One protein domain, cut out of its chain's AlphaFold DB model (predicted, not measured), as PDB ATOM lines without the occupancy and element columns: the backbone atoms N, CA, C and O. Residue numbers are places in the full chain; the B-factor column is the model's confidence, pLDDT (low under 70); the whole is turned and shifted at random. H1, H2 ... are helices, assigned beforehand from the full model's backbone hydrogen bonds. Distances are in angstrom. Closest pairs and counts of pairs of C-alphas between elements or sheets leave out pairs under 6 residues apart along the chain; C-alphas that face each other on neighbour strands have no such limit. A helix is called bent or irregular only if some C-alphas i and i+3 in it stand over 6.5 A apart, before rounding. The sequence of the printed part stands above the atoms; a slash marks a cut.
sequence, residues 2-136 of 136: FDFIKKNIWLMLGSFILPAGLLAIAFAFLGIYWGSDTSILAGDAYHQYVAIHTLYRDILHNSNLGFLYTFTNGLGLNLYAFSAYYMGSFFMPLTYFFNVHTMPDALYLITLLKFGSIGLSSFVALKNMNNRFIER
ATOM      1  N   PHE A   2      19.917  -1.073  28.593       88.25
ATOM      2  CA  PHE A   2      18.783  -1.919  28.186       88.25
ATOM      3  C   PHE A   2      19.026  -2.718  26.897       88.25
ATOM      4  O   PHE A   2      18.737  -3.912  26.868       88.25
ATOM      5  N   ASP A   3      19.633  -2.114  25.875       90.44
ATOM      6  CA  ASP A   3      19.928  -2.820  24.618       90.44
ATOM      7  C   ASP A   3      20.984  -3.916  24.794       90.44
ATOM      8  O   ASP A   3      20.883  -4.987  24.198       90.44
ATOM      9  N   PHE A   4      21.963  -3.688  25.678       90.81
ATOM     10  CA  PHE A   4      22.950  -4.701  26.050       90.81
ATOM     11  C   PHE A   4      22.273  -5.915  26.687       90.81
ATOM     12  O   PHE A   4      22.555  -7.046  26.291       90.81
ATOM     13  N   ILE A   5      21.361  -5.684  27.637       92.69
ATOM     14  CA  ILE A   5      20.630  -6.759  28.312       92.69
ATOM     15  C   ILE A   5      19.767  -7.513  27.299       92.69
ATOM     16  O   ILE A   5      19.905  -8.726  27.187       92.69
ATOM     17  N   LYS A   6      18.944  -6.820  26.499       93.62
ATOM     18  CA  LYS A   6      18.073  -7.463  25.497       93.62
ATOM     19  C   LYS A   6      18.859  -8.327  24.508       93.62
ATOM     20  O   LYS A   6      18.437  -9.436  24.200       93.62
ATOM     21  N   LYS A   7      20.019  -7.850  24.049       94.31
ATOM     22  CA  LYS A   7      20.870  -8.576  23.096       94.31
ATOM     23  C   LYS A   7      21.531  -9.818  23.700       94.31
ATOM     24  O   LYS A   7      21.766 -10.783  22.980       94.31
ATOM     25  N   ASN A   8      21.859  -9.792  24.992       95.12
ATOM     26  CA  ASN A   8      22.646 -10.843  25.643       95.12
ATOM     27  C   ASN A   8      21.852 -11.659  26.674       95.12
ATOM     28  O   ASN A   8      22.451 -12.479  27.362       95.12
ATOM     29  N   ILE A   9      20.533 -11.471  26.793       95.81
ATOM     30  CA  ILE A   9      19.729 -12.035  27.888       95.81
ATOM     31  C   ILE A   9      19.875 -13.552  28.021       95.81
ATOM     32  O   ILE A   9      20.072 -14.048  29.122       95.81
ATOM     33  N   TRP A  10      19.885 -14.289  26.909       96.69
ATOM     34  CA  TRP A  10      20.057 -15.744  26.921       96.69
ATOM     35  C   TRP A  10      21.443 -16.174  27.398       96.69
ATOM     36  O   TRP A  10      21.564 -17.136  28.148       96.69
ATOM     37  N   LEU A  11      22.485 -15.433  27.016       96.62
ATOM     38  CA  LEU A  11      23.852 -15.691  27.472       96.62
ATOM     39  C   LEU A  11      24.029 -15.319  28.947       96.62
ATOM     40  O   LEU A  11      24.727 -16.025  29.664       96.62
ATOM     41  N   MET A  12      23.370 -14.253  29.407       96.94
ATOM     42  CA  MET A  12      23.339 -13.854  30.818       96.94
ATOM     43  C   MET A  12      22.598 -14.883  31.680       96.94
ATOM     44  O   MET A  12      23.061 -15.240  32.759       96.94
ATOM     45  N   LEU A  13      21.459 -15.392  31.204       97.38
ATOM     46  CA  LEU A  13      20.741 -16.474  31.875       97.38
ATOM     47  C   LEU A  13      21.585 -17.751  31.889       97.38
ATOM     48  O   LEU A  13      21.723 -18.371  32.937       97.38
ATOM     49  N   GLY A  14      22.207 -18.108  30.764       97.81
ATOM     50  CA  GLY A  14      23.101 -19.261  30.678       97.81
ATOM     51  C   GLY A  14      24.305 -19.155  31.617       97.81
ATOM     52  O   GLY A  14      24.625 -20.124  32.301       97.81
ATOM     53  N   SER A  15      24.935 -17.981  31.718       97.75
ATOM     54  CA  SER A  15      26.083 -17.765  32.606       97.75
ATOM     55  C   SER A  15      25.718 -17.786  34.087       97.75
ATOM     56  O   SER A  15      26.583 -18.072  34.908       97.75
ATOM     57  N   PHE A  16      24.454 -17.540  34.434       98.38
ATOM     58  CA  PHE A  16      23.940 -17.747  35.784       98.38
ATOM     59  C   PHE A  16      23.564 -19.214  36.042       98.38
ATOM     60  O   PHE A  16      23.986 -19.808  37.034       98.38
ATOM     61  N   ILE A  17      22.772 -19.810  35.146       98.44
ATOM     62  CA  ILE A  17      22.191 -21.147  35.327       98.44
ATOM     63  C   ILE A  17      23.268 -22.227  35.284       98.44
ATOM     64  O   ILE A  17      23.189 -23.176  36.053       98.44
ATOM     65  N   LEU A  18      24.276 -22.099  34.421       98.06
ATOM     66  CA  LEU A  18      25.311 -23.120  34.265       98.06
ATOM     67  C   LEU A  18      26.105 -23.373  35.561       98.06
ATOM     68  O   LEU A  18      26.112 -24.517  36.012       98.06
ATOM     69  N   PRO A  19      26.736 -22.376  36.214       98.06
ATOM     70  CA  PRO A  19      27.462 -22.619  37.462       98.06
ATOM     71  C   PRO A  19      26.540 -23.018  38.619       98.06
ATOM     72  O   PRO A  19      26.888 -23.919  39.379       98.06
ATOM     73  N   ALA A  20      25.357 -22.402  38.744       98.31
ATOM     74  CA  ALA A  20      24.394 -22.773  39.781       98.31
ATOM     75  C   ALA A  20      23.891 -24.217  39.599       98.31
ATOM     76  O   ALA A  20      23.843 -24.986  40.553       98.31
ATOM     77  N   GLY A  21      23.563 -24.607  38.368       98.25
ATOM     78  CA  GLY A  21      23.075 -25.938  38.020       98.25
ATOM     79  C   GLY A  21      24.140 -27.017  38.185       98.25
ATOM     80  O   GLY A  21      23.855 -28.052  38.777       98.25
ATOM     81  N   LEU A  22      25.376 -26.768  37.740       98.31
ATOM     82  CA  LEU A  22      26.488 -27.699  37.960       98.31
ATOM     83  C   LEU A  22      26.743 -27.932  39.451       98.31
ATOM     84  O   LEU A  22      26.936 -29.076  39.861       98.31
ATOM     85  N   LEU A  23      26.699 -26.873  40.264       98.19
ATOM     86  CA  LEU A  23      26.854 -27.003  41.709       98.19
ATOM     87  C   LEU A  23      25.684 -27.765  42.345       98.19
ATOM     88  O   LEU A  23      25.916 -28.642  43.171       98.19
ATOM     89  N   ALA A  24      24.444 -27.485  41.935       98.12
ATOM     90  CA  ALA A  24      23.269 -28.213  42.410       98.12
ATOM     91  C   ALA A  24      23.338 -29.709  42.059       98.12
ATOM     92  O   ALA A  24      23.041 -30.551  42.901       98.12
ATOM     93  N   ILE A  25      23.783 -30.051  40.846       98.31
ATOM     94  CA  ILE A  25      23.996 -31.442  40.423       98.31
ATOM     95  C   ILE A  25      25.096 -32.099  41.264       98.31
ATOM     96  O   ILE A  25      24.917 -33.217  41.743       98.31
ATOM     97  N   ALA A  26      26.220 -31.409  41.483       97.81
ATOM     98  CA  ALA A  26      27.304 -31.916  42.321       97.81
ATOM     99  C   ALA A  26      26.839 -32.171  43.764       97.81
ATOM    100  O   ALA A  26      27.139 -33.221  44.328       97.81
ATOM    101  N   PHE A  27      26.061 -31.253  44.340       97.31
ATOM    102  CA  PHE A  27      25.450 -31.434  45.654       97.31
ATOM    103  C   PHE A  27      24.449 -32.589  45.684       97.31
ATOM    104  O   PHE A  27      24.491 -33.385  46.619       97.31
ATOM    105  N   ALA A  28      23.636 -32.764  44.640       97.31
ATOM    106  CA  ALA A  28      22.705 -33.884  44.556       97.31
ATOM    107  C   ALA A  28      23.426 -35.244  44.588       97.31
ATOM    108  O   ALA A  28      22.971 -36.157  45.275       97.31
ATOM    109  N   PHE A  29      24.589 -35.375  43.933       97.75
ATOM    110  CA  PHE A  29      25.424 -36.584  44.032       97.75
ATOM    111  C   PHE A  29      25.979 -36.839  45.442       97.75
ATOM    112  O   PHE A  29      26.299 -37.977  45.774       97.75
ATOM    113  N   LEU A  30      26.070 -35.800  46.274       96.00
ATOM    114  CA  LEU A  30      26.453 -35.889  47.684       96.00
ATOM    115  C   LEU A  30      25.241 -36.053  48.620       96.00
ATOM    116  O   LEU A  30      25.408 -36.011  49.836       96.00
ATOM    117  N   GLY A  31      24.029 -36.218  48.077       96.50
ATOM    118  CA  GLY A  31      22.789 -36.302  48.854       96.50
ATOM    119  C   GLY A  31      22.309 -34.960  49.411       96.50
ATOM    120  O   GLY A  31      21.417 -34.935  50.251       96.50
ATOM    121  N   ILE A  32      22.884 -33.843  48.965       96.94
ATOM    122  CA  ILE A  32      22.542 -32.501  49.435       96.94
ATOM    123  C   ILE A  32      21.605 -31.845  48.421       96.94
ATOM    124  O   ILE A  32      21.985 -31.563  47.285       96.94
ATOM    125  N   TYR A  33      20.374 -31.583  48.832       96.12
ATOM    126  CA  TYR A  33      19.367 -30.891  48.039       96.12
ATOM    127  C   TYR A  33      18.348 -30.231  48.970       96.12
ATOM    128  O   TYR A  33      18.453 -30.289  50.189       96.12
ATOM    129  N   TRP A  34      17.357 -29.557  48.397       96.00
ATOM    130  CA  TRP A  34      16.331 -28.896  49.194       96.00
ATOM    131  C   TRP A  34      15.554 -29.900  50.059       96.00
ATOM    132  O   TRP A  34      14.892 -30.791  49.521       96.00
ATOM    133  N   GLY A  35      15.603 -29.730  51.379       94.75
ATOM    134  CA  GLY A  35      14.930 -30.596  52.344       94.75
ATOM    135  C   GLY A  35      15.593 -31.962  52.554       94.75
ATOM    136  O   GLY A  35      14.933 -32.867  53.060       94.75
ATOM    137  N   SER A  36      16.853 -32.152  52.146       94.06
ATOM    138  CA  SER A  36      17.604 -33.375  52.461       94.06
ATOM    139  C   SER A  36      18.105 -33.390  53.908       94.06
ATOM    140  O   SER A  36      18.404 -32.344  54.480       94.06
ATOM    141  N   ASP A  37      18.302 -34.586  54.472       92.00
ATOM    142  CA  ASP A  37      18.867 -34.756  55.824       92.00
ATOM    143  C   ASP A  37      20.319 -34.256  55.926       92.00
ATOM    144  O   ASP A  37      20.785 -33.816  56.978       92.00
ATOM    145  N   THR A  38      21.052 -34.314  54.814       92.81
ATOM    146  CA  THR A  38      22.422 -33.817  54.691       92.81
ATOM    147  C   THR A  38      22.436 -32.389  54.166       92.81
ATOM    148  O   THR A  38      21.889 -32.106  53.105       92.81
ATOM    149  N   SER A  39      23.101 -31.483  54.885       93.12
ATOM    150  CA  SER A  39      23.206 -30.071  54.500       93.12
ATOM    151  C   SER A  39      24.598 -29.708  53.975       93.12
ATOM    152  O   SER A  39      25.575 -30.399  54.255       93.12
ATOM    153  N   ILE A  40      24.710 -28.565  53.284       92.00
ATOM    154  CA  ILE A  40      26.013 -27.983  52.907       92.00
ATOM    155  C   ILE A  40      26.853 -27.539  54.117       92.00
ATOM    156  O   ILE A  40      28.041 -27.255  53.977       92.00
ATOM    157  N   LEU A  41      26.233 -27.414  55.293       90.06
ATOM    158  CA  LEU A  41      26.888 -26.974  56.513       90.06
ATOM    159  C   LEU A  41      27.477 -28.202  57.210       90.06
ATOM    160  O   LEU A  41      26.745 -29.096  57.632       90.06
ATOM    161  N   ALA A  42      28.802 -28.233  57.344       81.94
ATOM    162  CA  ALA A  42      29.524 -29.311  58.006       81.94
ATOM    163  C   ALA A  42      30.114 -28.846  59.345       81.94
ATOM    164  O   ALA A  42      30.626 -27.728  59.452       81.94
ATOM    165  N   GLY A  43      30.066 -29.720  60.357       82.19
ATOM    166  CA  GLY A  43      30.638 -29.468  61.683       82.19
ATOM    167  C   GLY A  43      30.085 -28.200  62.339       82.19
ATOM    168  O   GLY A  43      28.872 -27.983  62.378       82.19
ATOM    169  N   ASP A  44      30.981 -27.337  62.812       80.38
ATOM    170  CA  ASP A  44      30.633 -26.103  63.529       80.38
ATOM    171  C   ASP A  44      29.811 -25.121  62.691       80.38
ATOM    172  O   ASP A  44      29.004 -24.362  63.237       80.38
ATOM    173  N   ALA A  45      29.964 -25.157  61.363       83.12
ATOM    174  CA  ALA A  45      29.221 -24.278  60.472       83.12
ATOM    175  C   ALA A  45      27.712 -24.491  60.613       83.12
ATOM    176  O   ALA A  45      26.971 -23.517  60.550       83.12
ATOM    177  N   TYR A  46      27.250 -25.721  60.862       87.25
ATOM    178  CA  TYR A  46      25.826 -25.994  61.042       87.25
ATOM    179  C   TYR A  46      25.274 -25.240  62.255       87.25
ATOM    180  O   TYR A  46      24.363 -24.425  62.123       87.25
ATOM    181  N   HIS A  47      25.870 -25.438  63.429       84.62
ATOM    182  CA  HIS A  47      25.383 -24.822  64.663       84.62
ATOM    183  C   HIS A  47      25.568 -23.302  64.679       84.62
ATOM    184  O   HIS A  47      24.695 -22.585  65.165       84.62
ATOM    185  N   GLN A  48      26.670 -22.798  64.119       87.50
ATOM    186  CA  GLN A  48      26.949 -21.365  64.097       87.50
ATOM    187  C   GLN A  48      26.121 -20.644  63.035       87.50
ATOM    188  O   GLN A  48      25.382 -19.720  63.365       87.50
ATOM    189  N   TYR A  49      26.180 -21.058  61.765       88.25
ATOM    190  CA  TYR A  49      25.493 -20.318  60.704       88.25
ATOM    191  C   TYR A  49      23.979 -20.344  60.871       88.25
ATOM    192  O   TYR A  49      23.349 -19.313  60.630       88.25
ATOM    193  N   VAL A  50      23.404 -21.472  61.308       90.31
ATOM    194  CA  VAL A  50      21.963 -21.555  61.574       90.31
ATOM    195  C   VAL A  50      21.579 -20.581  62.684       90.31
ATOM    196  O   VAL A  50      20.736 -19.719  62.454       90.31
ATOM    197  N   ALA A  51      22.247 -20.630  63.841       88.94
ATOM    198  CA  ALA A  51      21.937 -19.748  64.967       88.94
ATOM    199  C   ALA A  51      22.061 -18.258  64.601       88.94
ATOM    200  O   ALA A  51      21.211 -17.447  64.966       88.94
ATOM    201  N   ILE A  52      23.092 -17.903  63.833       88.25
ATOM    202  CA  ILE A  52      23.362 -16.524  63.418       88.25
ATOM    203  C   ILE A  52      22.287 -15.999  62.469       88.25
ATOM    204  O   ILE A  52      21.748 -14.911  62.678       88.25
ATOM    205  N   HIS A  53      21.949 -16.770  61.436       90.19
ATOM    206  CA  HIS A  53      20.944 -16.341  60.466       90.19
ATOM    207  C   HIS A  53      19.527 -16.396  61.051       90.19
ATOM    208  O   HIS A  53      18.679 -15.596  60.650       90.19
ATOM    209  N   THR A  54      19.272 -17.268  62.035       90.19
ATOM    210  CA  THR A  54      18.032 -17.249  62.822       90.19
ATOM    211  C   THR A  54      17.944 -15.990  63.681       90.19
ATOM    212  O   THR A  54      16.922 -15.314  63.623       90.19
ATOM    213  N   LEU A  55      19.015 -15.602  64.381       88.06
ATOM    214  CA  LEU A  55      19.045 -14.349  65.143       88.06
ATOM    215  C   LEU A  55      18.784 -13.134  64.243       88.06
ATOM    216  O   LEU A  55      17.989 -12.266  64.594       88.06
ATOM    217  N   TYR A  56      19.415 -13.083  63.067       87.81
ATOM    218  CA  TYR A  56      19.162 -12.021  62.095       87.81
ATOM    219  C   TYR A  56      17.695 -11.962  61.677       87.81
ATOM    220  O   TYR A  56      17.076 -10.900  61.713       87.81
ATOM    221  N   ARG A  57      17.123 -13.117  61.327       90.06
ATOM    222  CA  ARG A  57      15.704 -13.242  61.001       90.06
ATOM    223  C   ARG A  57      14.829 -12.752  62.156       90.06
ATOM    224  O   ARG A  57      13.884 -12.009  61.914       90.06
ATOM    225  N   ASP A  58      15.143 -13.107  63.394       89.31
ATOM    226  CA  ASP A  58      14.361 -12.690  64.559       89.31
ATOM    227  C   ASP A  58      14.446 -11.186  64.815       89.31
ATOM    228  O   ASP A  58      13.434 -10.592  65.172       89.31
ATOM    229  N   ILE A  59      15.594 -10.553  64.575       86.94
ATOM    230  CA  ILE A  59      15.740  -9.088  64.631       86.94
ATOM    231  C   ILE A  59      14.880  -8.408  63.566       86.94
ATOM    232  O   ILE A  59      14.249  -7.391  63.836       86.94
ATOM    233  N   LEU A  60      14.821  -8.977  62.359       86.44
ATOM    234  CA  LEU A  60      13.973  -8.442  61.294       86.44
ATOM    235  C   LEU A  60      12.471  -8.595  61.591       86.44
ATOM    236  O   LEU A  60      11.688  -7.745  61.176       86.44
ATOM    237  N   HIS A  61      12.059  -9.666  62.280       88.56
ATOM    238  CA  HIS A  61      10.656  -9.888  62.671       88.56
ATOM    239  C   HIS A  61      10.261  -9.165  63.965       88.56
ATOM    240  O   HIS A  61       9.088  -8.844  64.142       88.56
ATOM    241  N   ASN A  62      11.209  -8.893  64.866       84.81
ATOM    242  CA  ASN A  62      10.948  -8.284  66.168       84.81
ATOM    243  C   ASN A  62      11.638  -6.924  66.285       84.81
ATOM    244  O   ASN A  62      12.815  -6.839  66.626       84.81
ATOM    245  N   SER A  63      10.865  -5.848  66.138       69.50
ATOM    246  CA  SER A  63      11.343  -4.463  66.278       69.50
ATOM    247  C   SER A  63      11.948  -4.126  67.649       69.50
ATOM    248  O   SER A  63      12.612  -3.104  67.792       69.50
ATOM    249  N   ASN A  64      11.706  -4.964  68.662       74.06
ATOM    250  CA  ASN A  64      12.227  -4.788  70.018       74.06
ATOM    251  C   ASN A  64      13.670  -5.301  70.178       74.06
ATOM    252  O   ASN A  64      14.323  -4.971  71.166       74.06
ATOM    253  N   LEU A  65      14.173  -6.104  69.233       75.44
ATOM    254  CA  LEU A  65      15.580  -6.495  69.187       75.44
ATOM    255  C   LEU A  65      16.358  -5.421  68.420       75.44
ATOM    256  O   LEU A  65      16.052  -5.110  67.270       75.44
ATOM    257  N   GLY A  66      17.361  -4.822  69.061       74.19
ATOM    258  CA  GLY A  66      18.134  -3.743  68.451       74.19
ATOM    259  C   GLY A  66      18.960  -4.237  67.261       74.19
ATOM    260  O   GLY A  66      19.717  -5.191  67.388       74.19
ATOM    261  N   PHE A  67      18.860  -3.560  66.113       75.00
ATOM    262  CA  PHE A  67      19.540  -3.952  64.866       75.00
ATOM    263  C   PHE A  67      21.075  -3.885  64.937       75.00
ATOM    264  O   PHE A  67      21.764  -4.668  64.291       75.00
ATOM    265  N   LEU A  68      21.624  -2.951  65.721       80.56
ATOM    266  CA  LEU A  68      23.075  -2.764  65.869       80.56
ATOM    267  C   LEU A  68      23.636  -3.457  67.112       80.56
ATOM    268  O   LEU A  68      24.811  -3.827  67.142       80.56
ATOM    269  N   TYR A  69      22.804  -3.639  68.136       80.50
ATOM    270  CA  TYR A  69      23.196  -4.250  69.394       80.50
ATOM    271  C   TYR A  69      21.984  -4.844  70.106       80.50
ATOM    272  O   TYR A  69      20.932  -4.207  70.170       80.50
ATOM    273  N   THR A  70      22.142  -6.037  70.677       80.44
ATOM    274  CA  THR A  70      21.074  -6.705  71.429       80.44
ATOM    275  C   THR A  70      21.597  -7.402  72.683       80.44
ATOM    276  O   THR A  70      22.683  -7.971  72.673       80.44
ATOM    277  N   PHE A  71      20.809  -7.419  73.760       78.12
ATOM    278  CA  PHE A  71      21.147  -8.093  75.024       78.12
ATOM    279  C   PHE A  71      20.776  -9.585  75.051       78.12
ATOM    280  O   PHE A  71      20.757 -10.208  76.107       78.12
ATOM    281  N   THR A  72      20.496 -10.192  73.895       71.19
ATOM    282  CA  THR A  72      20.007 -11.578  73.805       71.19
ATOM    283  C   THR A  72      21.050 -12.643  74.181       71.19
ATOM    284  O   THR A  72      20.702 -13.813  74.255       71.19
ATOM    285  N   ASN A  73      22.314 -12.270  74.425       62.47
ATOM    286  CA  ASN A  73      23.395 -13.186  74.810       62.47
ATOM    287  C   ASN A  73      24.350 -12.537  75.824       62.47
ATOM    288  O   ASN A  73      25.114 -11.647  75.457       62.47
ATOM    289  N   GLY A  74      24.356 -13.011  77.075       73.25
ATOM    290  CA  GLY A  74      25.332 -12.620  78.101       73.25
ATOM    291  C   GLY A  74      25.473 -11.102  78.280       73.25
ATOM    292  O   GLY A  74      24.514 -10.421  78.624       73.25
ATOM    293  N   LEU A  75      26.675 -10.576  78.018       78.31
ATOM    294  CA  LEU A  75      27.002  -9.141  78.085       78.31
ATOM    295  C   LEU A  75      26.447  -8.318  76.908       78.31
ATOM    296  O   LEU A  75      26.783  -7.145  76.789       78.31
ATOM    297  N   GLY A  76      25.635  -8.926  76.046       79.31
ATOM    298  CA  GLY A  76      25.096  -8.368  74.812       79.31
ATOM    299  C   GLY A  76      25.990  -8.593  73.589       79.31
ATOM    300  O   GLY A  76      27.180  -8.890  73.689       79.31
ATOM    301  N   LEU A  77      25.387  -8.484  72.406       81.12
ATOM    302  CA  LEU A  77      25.975  -8.802  71.111       81.12
ATOM    303  C   LEU A  77      25.968  -7.568  70.207       81.12
ATOM    304  O   LEU A  77      24.910  -7.007  69.921       81.12
ATOM    305  N   ASN A  78      27.142  -7.195  69.695       84.69
ATOM    306  CA  ASN A  78      27.280  -6.180  68.653       84.69
ATOM    307  C   ASN A  78      26.978  -6.797  67.282       84.69
ATOM    308  O   ASN A  78      27.830  -7.448  66.677       84.69
ATOM    309  N   LEU A  79      25.763  -6.573  66.790       78.19
ATOM    310  CA  LEU A  79      25.283  -7.112  65.520       78.19
ATOM    311  C   LEU A  79      25.994  -6.518  64.312       78.19
ATOM    312  O   LEU A  79      26.104  -7.191  63.295       78.19
ATOM    313  N   TYR A  80      26.517  -5.299  64.409       76.25
ATOM    314  CA  TYR A  80      27.256  -4.690  63.308       76.25
ATOM    315  C   TYR A  80      28.579  -5.424  63.042       76.25
ATOM    316  O   TYR A  80      28.815  -5.905  61.936       76.25
ATOM    317  N   ALA A  81      29.411  -5.594  64.073       79.81
ATOM    318  CA  ALA A  81      30.660  -6.347  63.952       79.81
ATOM    319  C   ALA A  81      30.401  -7.832  63.632       79.81
ATOM    320  O   ALA A  81      31.100  -8.439  62.823       79.81
ATOM    321  N   PHE A  82      29.361  -8.406  64.237       77.00
ATOM    322  CA  PHE A  82      28.996  -9.805  64.052       77.00
ATOM    323  C   PHE A  82      28.466 -10.110  62.644       77.00
ATOM    324  O   PHE A  82      28.882 -11.088  62.023       77.00
ATOM    325  N   SER A  83      27.601  -9.245  62.104       76.88
ATOM    326  CA  SER A  83      27.083  -9.381  60.738       76.88
ATOM    327  C   SER A  83      28.171  -9.163  59.688       76.88
ATOM    328  O   SER A  83      28.185  -9.871  58.683       76.88
ATOM    329  N   ALA A  84      29.134  -8.269  59.934       79.56
ATOM    330  CA  ALA A  84      30.273  -8.081  59.039       79.56
ATOM    331  C   ALA A  84      31.134  -9.352  58.901       79.56
ATOM    332  O   ALA A  84      31.616  -9.639  57.807       79.56
ATOM    333  N   TYR A  85      31.299 -10.127  59.979       81.31
ATOM    334  CA  TYR A  85      32.113 -11.346  59.965       81.31
ATOM    335  C   TYR A  85      31.357 -12.579  59.437       81.31
ATOM    336  O   TYR A  85      31.914 -13.337  58.648       81.31
ATOM    337  N   TYR A  86      30.088 -12.772  59.820       77.12
ATOM    338  CA  TYR A  86      29.339 -14.002  59.501       77.12
ATOM    339  C   TYR A  86      28.275 -13.857  58.404       77.12
ATOM    340  O   TYR A  86      27.807 -14.859  57.865       77.12
ATOM    341  N   MET A  87      27.855 -12.633  58.078       77.31
ATOM    342  CA  MET A  87      26.637 -12.382  57.299       77.31
ATOM    343  C   MET A  87      26.854 -11.433  56.110       77.31
ATOM    344  O   MET A  87      25.894 -10.919  55.537       77.31
ATOM    345  N   GLY A  88      28.106 -11.218  55.695       78.94
ATOM    346  CA  GLY A  88      28.479 -10.348  54.575       78.94
ATOM    347  C   GLY A  88      28.034 -10.876  53.205       78.94
ATOM    348  O   GLY A  88      28.859 -11.249  52.372       78.94
ATOM    349  N   SER A  89      26.727 -10.939  52.943       86.19
ATOM    350  CA  SER A  89      26.171 -11.375  51.664       86.19
ATOM    351  C   SER A  89      24.985 -10.529  51.226       86.19
ATOM    352  O   SER A  89      24.043 -10.320  51.979       86.19
ATOM    353  N   PHE A  90      24.973 -10.152  49.945       88.69
ATOM    354  CA  PHE A  90      23.828  -9.495  49.308       88.69
ATOM    355  C   PHE A  90      22.528 -10.319  49.386       88.69
ATOM    356  O   PHE A  90      21.445  -9.753  49.458       88.69
ATOM    357  N   PHE A  91      22.626 -11.653  49.410       93.31
ATOM    358  CA  PHE A  91      21.472 -12.558  49.469       93.31
ATOM    359  C   PHE A  91      21.005 -12.872  50.892       93.31
ATOM    360  O   PHE A  91      19.999 -13.554  51.061       93.31
ATOM    361  N   MET A  92      21.711 -12.376  51.909       89.44
ATOM    362  CA  MET A  92      21.377 -12.605  53.315       89.44
ATOM    363  C   MET A  92      19.918 -12.256  53.662       89.44
ATOM    364  O   MET A  92      19.306 -13.055  54.363       89.44
ATOM    365  N   PRO A  93      19.298 -11.163  53.160       90.44
ATOM    366  CA  PRO A  93      17.898 -10.860  53.475       90.44
ATOM    367  C   PRO A  93      16.902 -11.977  53.130       90.44
ATOM    368  O   PRO A  93      15.814 -12.005  53.696       90.44
ATOM    369  N   LEU A  94      17.253 -12.930  52.255       94.12
ATOM    370  CA  LEU A  94      16.401 -14.085  51.958       94.12
ATOM    371  C   LEU A  94      16.155 -14.974  53.181       94.12
ATOM    372  O   LEU A  94      15.098 -15.596  53.257       94.12
ATOM    373  N   THR A  95      17.067 -15.004  54.160       93.06
ATOM    374  CA  THR A  95      16.882 -15.810  55.378       93.06
ATOM    375  C   THR A  95      15.711 -15.337  56.239       93.06
ATOM    376  O   THR A  95      15.244 -16.090  57.089       93.06
ATOM    377  N   TYR A  96      15.174 -14.138  55.979       93.19
ATOM    378  CA  TYR A  96      13.948 -13.625  56.593       93.19
ATOM    379  C   TYR A  96      12.756 -14.592  56.481       93.19
ATOM    380  O   TYR A  96      11.943 -14.688  57.405       93.19
ATOM    381  N   PHE A  97      12.664 -15.324  55.365       95.38
ATOM    382  CA  PHE A  97      11.556 -16.239  55.067       95.38
ATOM    383  C   PHE A  97      11.719 -17.637  55.678       95.38
ATOM    384  O   PHE A  97      10.836 -18.479  55.529       95.38
ATOM    385  N   PHE A  98      12.832 -17.895  56.362       95.12
ATOM    386  CA  PHE A  98      13.170 -19.206  56.903       95.12
ATOM    387  C   PHE A  98      13.105 -19.201  58.431       95.12
ATOM    388  O   PHE A  98      13.034 -18.154  59.082       95.12
ATOM    389  N   ASN A  99      13.089 -20.391  59.020       93.62
ATOM    390  CA  ASN A  99      13.165 -20.588  60.465       93.62
ATOM    391  C   ASN A  99      14.389 -21.449  60.802       93.62
ATOM    392  O   ASN A  99      15.129 -21.853  59.911       93.62
ATOM    393  N   VAL A 100      14.613 -21.727  62.085       92.19
ATOM    394  CA  VAL A 100      15.779 -22.499  62.543       92.19
ATOM    395  C   VAL A 100      15.900 -23.879  61.879       92.19
ATOM    396  O   VAL A 100      17.008 -24.310  61.581       92.19
ATOM    397  N   HIS A 101      14.781 -24.546  61.580       92.38
ATOM    398  CA  HIS A 101      14.770 -25.875  60.966       92.38
ATOM    399  C   HIS A 101      15.026 -25.831  59.457       92.38
ATOM    400  O   HIS A 101      15.650 -26.739  58.923       92.38
ATOM    401  N   THR A 102      14.578 -24.774  58.774       95.00
ATOM    402  CA  THR A 102      14.741 -24.611  57.316       95.00
ATOM    403  C   THR A 102      15.922 -23.719  56.930       95.00
ATOM    404  O   THR A 102      16.185 -23.492  55.751       95.00
ATOM    405  N   MET A 103      16.674 -23.205  57.905       95.12
ATOM    406  CA  MET A 103      17.845 -22.365  57.655       95.12
ATOM    407  C   MET A 103      18.942 -23.056  56.823       95.12
ATOM    408  O   MET A 103      19.550 -22.380  55.989       95.12
ATOM    409  N   PRO A 104      19.197 -24.372  56.968       95.25
ATOM    410  CA  PRO A 104      20.122 -25.072  56.079       95.25
ATOM    411  C   PRO A 104      19.717 -24.983  54.599       95.25
ATOM    412  O   PRO A 104      20.575 -24.723  53.753       95.25
ATOM    413  N   ASP A 105      18.419 -25.080  54.290       96.19
ATOM    414  CA  ASP A 105      17.895 -24.912  52.924       96.19
ATOM    415  C   ASP A 105      18.067 -23.474  52.417       96.19
ATOM    416  O   ASP A 105      18.414 -23.248  51.253       96.19
ATOM    417  N   ALA A 106      17.894 -22.486  53.300       95.69
ATOM    418  CA  ALA A 106      18.152 -21.083  52.980       95.69
ATOM    419  C   ALA A 106      19.607 -20.874  52.538       95.69
ATOM    420  O   ALA A 106      19.879 -20.204  51.538       95.69
ATOM    421  N   LEU A 107      20.550 -21.467  53.273       94.38
ATOM    422  CA  LEU A 107      21.980 -21.347  53.000       94.38
ATOM    423  C   LEU A 107      22.398 -22.152  51.765       94.38
ATOM    424  O   LEU A 107      23.246 -21.680  51.000       94.38
ATOM    425  N   TYR A 108      21.764 -23.297  51.508       96.25
ATOM    426  CA  TYR A 108      21.869 -24.008  50.233       96.25
ATOM    427  C   TYR A 108      21.444 -23.112  49.058       96.25
ATOM    428  O   TYR A 108      22.229 -22.896  48.130       96.25
ATOM    429  N   LEU A 109      20.262 -22.490  49.131       97.06
ATOM    430  CA  LEU A 109      19.767 -21.579  48.093       97.06
ATOM    431  C   LEU A 109      20.694 -20.377  47.890       97.06
ATOM    432  O   LEU A 109      21.074 -20.074  46.758       97.06
ATOM    433  N   ILE A 110      21.096 -19.709  48.972       96.06
ATOM    434  CA  ILE A 110      22.026 -18.572  48.923       96.06
ATOM    435  C   ILE A 110      23.346 -18.982  48.260       96.06
ATOM    436  O   ILE A 110      23.916 -18.201  47.495       96.06
ATOM    437  N   THR A 111      23.826 -20.198  48.514       95.81
ATOM    438  CA  THR A 111      25.046 -20.723  47.892       95.81
ATOM    439  C   THR A 111      24.875 -20.873  46.379       95.81
ATOM    440  O   THR A 111      25.708 -20.364  45.627       95.81
ATOM    441  N   LEU A 112      23.769 -21.456  45.909       97.94
ATOM    442  CA  LEU A 112      23.481 -21.547  44.470       97.94
ATOM    443  C   LEU A 112      23.358 -20.166  43.809       97.94
ATOM    444  O   LEU A 112      23.936 -19.938  42.746       97.94
ATOM    445  N   LEU A 113      22.660 -19.226  44.455       97.94
ATOM    446  CA  LEU A 113      22.512 -17.855  43.958       97.94
ATOM    447  C   LEU A 113      23.862 -17.141  43.850       97.94
ATOM    448  O   LEU A 113      24.129 -16.494  42.837       97.94
ATOM    449  N   LYS A 114      24.743 -17.299  44.847       96.69
ATOM    450  CA  LYS A 114      26.108 -16.755  44.809       96.69
ATOM    451  C   LYS A 114      26.886 -17.284  43.608       96.69
ATOM    452  O   LYS A 114      27.439 -16.483  42.859       96.69
ATOM    453  N   PHE A 115      26.900 -18.600  43.393       97.69
ATOM    454  CA  PHE A 115      27.612 -19.200  42.260       97.69
ATOM    455  C   PHE A 115      27.028 -18.773  40.908       97.69
ATOM    456  O   PHE A 115      27.784 -18.451  39.990       97.69
ATOM    457  N   GLY A 116      25.702 -18.673  40.803       98.19
ATOM    458  CA  GLY A 116      25.045 -18.102  39.628       98.19
ATOM    459  C   GLY A 116      25.459 -16.652  39.369       98.19
ATOM    460  O   GLY A 116      25.837 -16.285  38.255       98.19
ATOM    461  N   SER A 117      25.451 -15.808  40.401       97.88
ATOM    462  CA  SER A 117      25.850 -14.403  40.279       97.88
ATOM    463  C   SER A 117      27.328 -14.220  39.959       97.88
ATOM    464  O   SER A 117      27.661 -13.284  39.231       97.88
ATOM    465  N   ILE A 118      28.203 -15.114  40.428       97.50
ATOM    466  CA  ILE A 118      29.610 -15.134  40.017       97.50
ATOM    467  C   ILE A 118      29.691 -15.309  38.498       97.50
ATOM    468  O   ILE A 118      30.249 -14.437  37.834       97.50
ATOM    469  N   GLY A 119      29.047 -16.333  37.927       97.88
ATOM    470  CA  GLY A 119      29.053 -16.548  36.474       97.88
ATOM    471  C   GLY A 119      28.440 -15.395  35.674       97.88
ATOM    472  O   GLY A 119      29.011 -14.963  34.666       97.88
ATOM    473  N   LEU A 120      27.335 -14.821  36.157       97.69
ATOM    474  CA  LEU A 120      26.725 -13.636  35.549       97.69
ATOM    475  C   LEU A 120      27.679 -12.432  35.555       97.69
ATOM    476  O   LEU A 120      27.851 -11.769  34.529       97.69
ATOM    477  N   SER A 121      28.318 -12.157  36.694       96.75
ATOM    478  CA  SER A 121      29.247 -11.033  36.837       96.75
ATOM    479  C   SER A 121      30.495 -11.208  35.965       96.75
ATOM    480  O   SER A 121      30.883 -10.268  35.267       96.75
ATOM    481  N   SER A 122      31.054 -12.422  35.897       97.00
ATOM    482  CA  SER A 122      32.146 -12.774  34.985       97.00
ATOM    483  C   SER A 122      31.768 -12.546  33.523       97.00
ATOM    484  O   SER A 122      32.543 -11.936  32.787       97.00
ATOM    485  N   PHE A 123      30.573 -12.967  33.093       97.12
ATOM    486  CA  PHE A 123      30.105 -12.725  31.725       97.12
ATOM    487  C   PHE A 123      30.056 -11.228  31.392       97.12
ATOM    488  O   PHE A 123      30.581 -10.804  30.360       97.12
ATOM    489  N   VAL A 124      29.456 -10.419  32.273       96.00
ATOM    490  CA  VAL A 124      29.347  -8.966  32.070       96.00
ATOM    491  C   VAL A 124      30.734  -8.322  32.004       96.00
ATOM    492  O   VAL A 124      30.993  -7.524  31.099       96.00
ATOM    493  N   ALA A 125      31.642  -8.693  32.910       95.81
ATOM    494  CA  ALA A 125      33.008  -8.180  32.929       95.81
ATOM    495  C   ALA A 125      33.766  -8.520  31.634       95.81
ATOM    496  O   ALA A 125      34.277  -7.618  30.969       95.81
ATOM    497  N   LEU A 126      33.766  -9.793  31.227       95.31
ATOM    498  CA  LEU A 126      34.462 -10.257  30.023       95.31
ATOM    499  C   LEU A 126      33.897  -9.626  28.748       95.31
ATOM    500  O   LEU A 126      34.658  -9.207  27.874       95.31
ATOM    501  N   LYS A 127      32.570  -9.498  28.641       93.31
ATOM    502  CA  LYS A 127      31.940  -8.875  27.471       93.31
ATOM    503  C   LYS A 127      32.321  -7.400  27.345       93.31
ATOM    504  O   LYS A 127      32.631  -6.943  26.245       93.31
ATOM    505  N   ASN A 128      32.346  -6.678  28.464       90.38
ATOM    506  CA  ASN A 128      32.760  -5.276  28.498       90.38
ATOM    507  C   ASN A 128      34.249  -5.106  28.175       90.38
ATOM    508  O   ASN A 128      34.608  -4.171  27.462       90.38
ATOM    509  N   MET A 129      35.110  -6.009  28.654       92.38
ATOM    510  CA  MET A 129      36.531  -6.012  28.294       92.38
ATOM    511  C   MET A 129      36.721  -6.230  26.792       92.38
ATOM    512  O   MET A 129      37.409  -5.441  26.154       92.38
ATOM    513  N   ASN A 130      36.070  -7.241  26.212       89.38
ATOM    514  CA  ASN A 130      36.192  -7.552  24.788       89.38
ATOM    515  C   ASN A 130      35.751  -6.387  23.885       89.38
ATOM    516  O   ASN A 130      36.427  -6.080  22.909       89.38
ATOM    517  N   ASN A 131      34.654  -5.700  24.221       85.00
ATOM    518  CA  ASN A 131      34.208  -4.537  23.448       85.00
ATOM    519  C   ASN A 131      35.251  -3.404  23.467       85.00
ATOM    520  O   ASN A 131      35.541  -2.831  22.424       85.00
ATOM    521  N   ARG A 132      35.882  -3.145  24.623       82.25
ATOM    522  CA  ARG A 132      36.955  -2.139  24.742       82.25
ATOM    523  C   ARG A 132      38.210  -2.484  23.938       82.25
ATOM    524  O   ARG A 132      38.953  -1.576  23.591       82.25
ATOM    525  N   PHE A 133      38.476  -3.769  23.695       80.75
ATOM    526  CA  PHE A 133      39.587  -4.201  22.843       80.75
ATOM    527  C   PHE A 133      39.284  -4.033  21.353       80.75
ATOM    528  O   PHE A 133      40.196  -3.714  20.611       80.75
ATOM    529  N   ILE A 134      38.035  -4.234  20.922       78.75
ATOM    530  CA  ILE A 134      37.632  -4.084  19.511       78.75
ATOM    531  C   ILE A 134      37.546  -2.603  19.098       78.75
ATOM    532  O   ILE A 134      37.737  -2.275  17.934       78.75
ATOM    533  N   GLU A 135      37.241  -1.711  20.042       69.50
ATOM    534  CA  GLU A 135      37.166  -0.258  19.817       69.50
ATOM    535  C   GLU A 135      38.537   0.454  19.837       69.50
ATOM    536  O   GLU A 135      38.591   1.665  19.623       69.50
ATOM    537  N   ARG A 136      39.628  -0.270  20.116       59.25
ATOM    538  CA  ARG A 136      41.014   0.225  20.066       59.25
ATOM    539  C   ARG A 136      41.716  -0.280  18.816       59.25
ATOM    540  O   ARG A 136      42.525   0.505  18.279       59.25
TER     541      ARG A 136
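This is residues 2 to 136 of the 136 residues of the protein "Membrane protein" of Lactococcus garvieae TRF1 (UniProt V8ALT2). Two long helices, H1 and H5, cross as a narrow X near their middles, and a smaller head of H2, H3 and H4 gathers round the first end of H5. H2 stands crosswise at that end, H4 folds back on H5, and residues 128 to 136 stick out at the other end. The printed part has 135 residues with five named helices, H1 to H5 in chain order, and no named strand: all helix. It is loose, with a radius of gyration of the C-alphas of 18.8 A, and elongated, spanning 61 by 36 by 22 A.

H1, residues 2 to 29, begins at C-alpha 2 (18.783, -1.919, 28.186) and is 38.7 A long. It is irregular, C-alphas 7 and 10 being 8.2 A apart, with a kink of 64 degrees near residue 9. H2 is residues 44 to 61, 25.7 A; H3 residues 79 to 86, 10.0 A; H4 residues 92 to 97, 10.6 A. H5, residues 103 to 134, runs 46.7 A to C-alpha 134 (37.632, -4.084, 19.511).

H5 is the hub, touching three helices, and the helix packing is mostly crossed, with no touching pair at a shallow tilt. With residues 12 to 24 alone H1 touches H5, opposite ways at a steep tilt of 42 degrees; the closest C-alphas, of Phe 16 and Gly 116, are 4.0 A apart. H2 touches H5 about perpendicular, 88 degrees, with residues 46 to 54 alone, closest at the C-alphas of Val 50 and Met 103, 5.7 A. H4 and H5 form a helical hairpin at 39 degrees, closest at the C-alphas of Thr 95 and Ala 106, 5.9 A. H3 and H2 are close but not clearly touching, the closest C-alphas, of Tyr 86 and Tyr 49, being 7.5 A apart. Every O i to N i+4 pair is within hydrogen-bond range in H2, H3 and H5; H1 has 21 of 24, and H4 0 of 2 but 3 of 3 O i to N i+3 pairs.

The C-alphas farthest apart, of Gly 74 and Arg 136, are 61.5 A apart. The printed part has no cut; the links H1 to H2 and H2 to H3 are long. The pLDDT is under 70 at residues 63, 73 and 135 to 136.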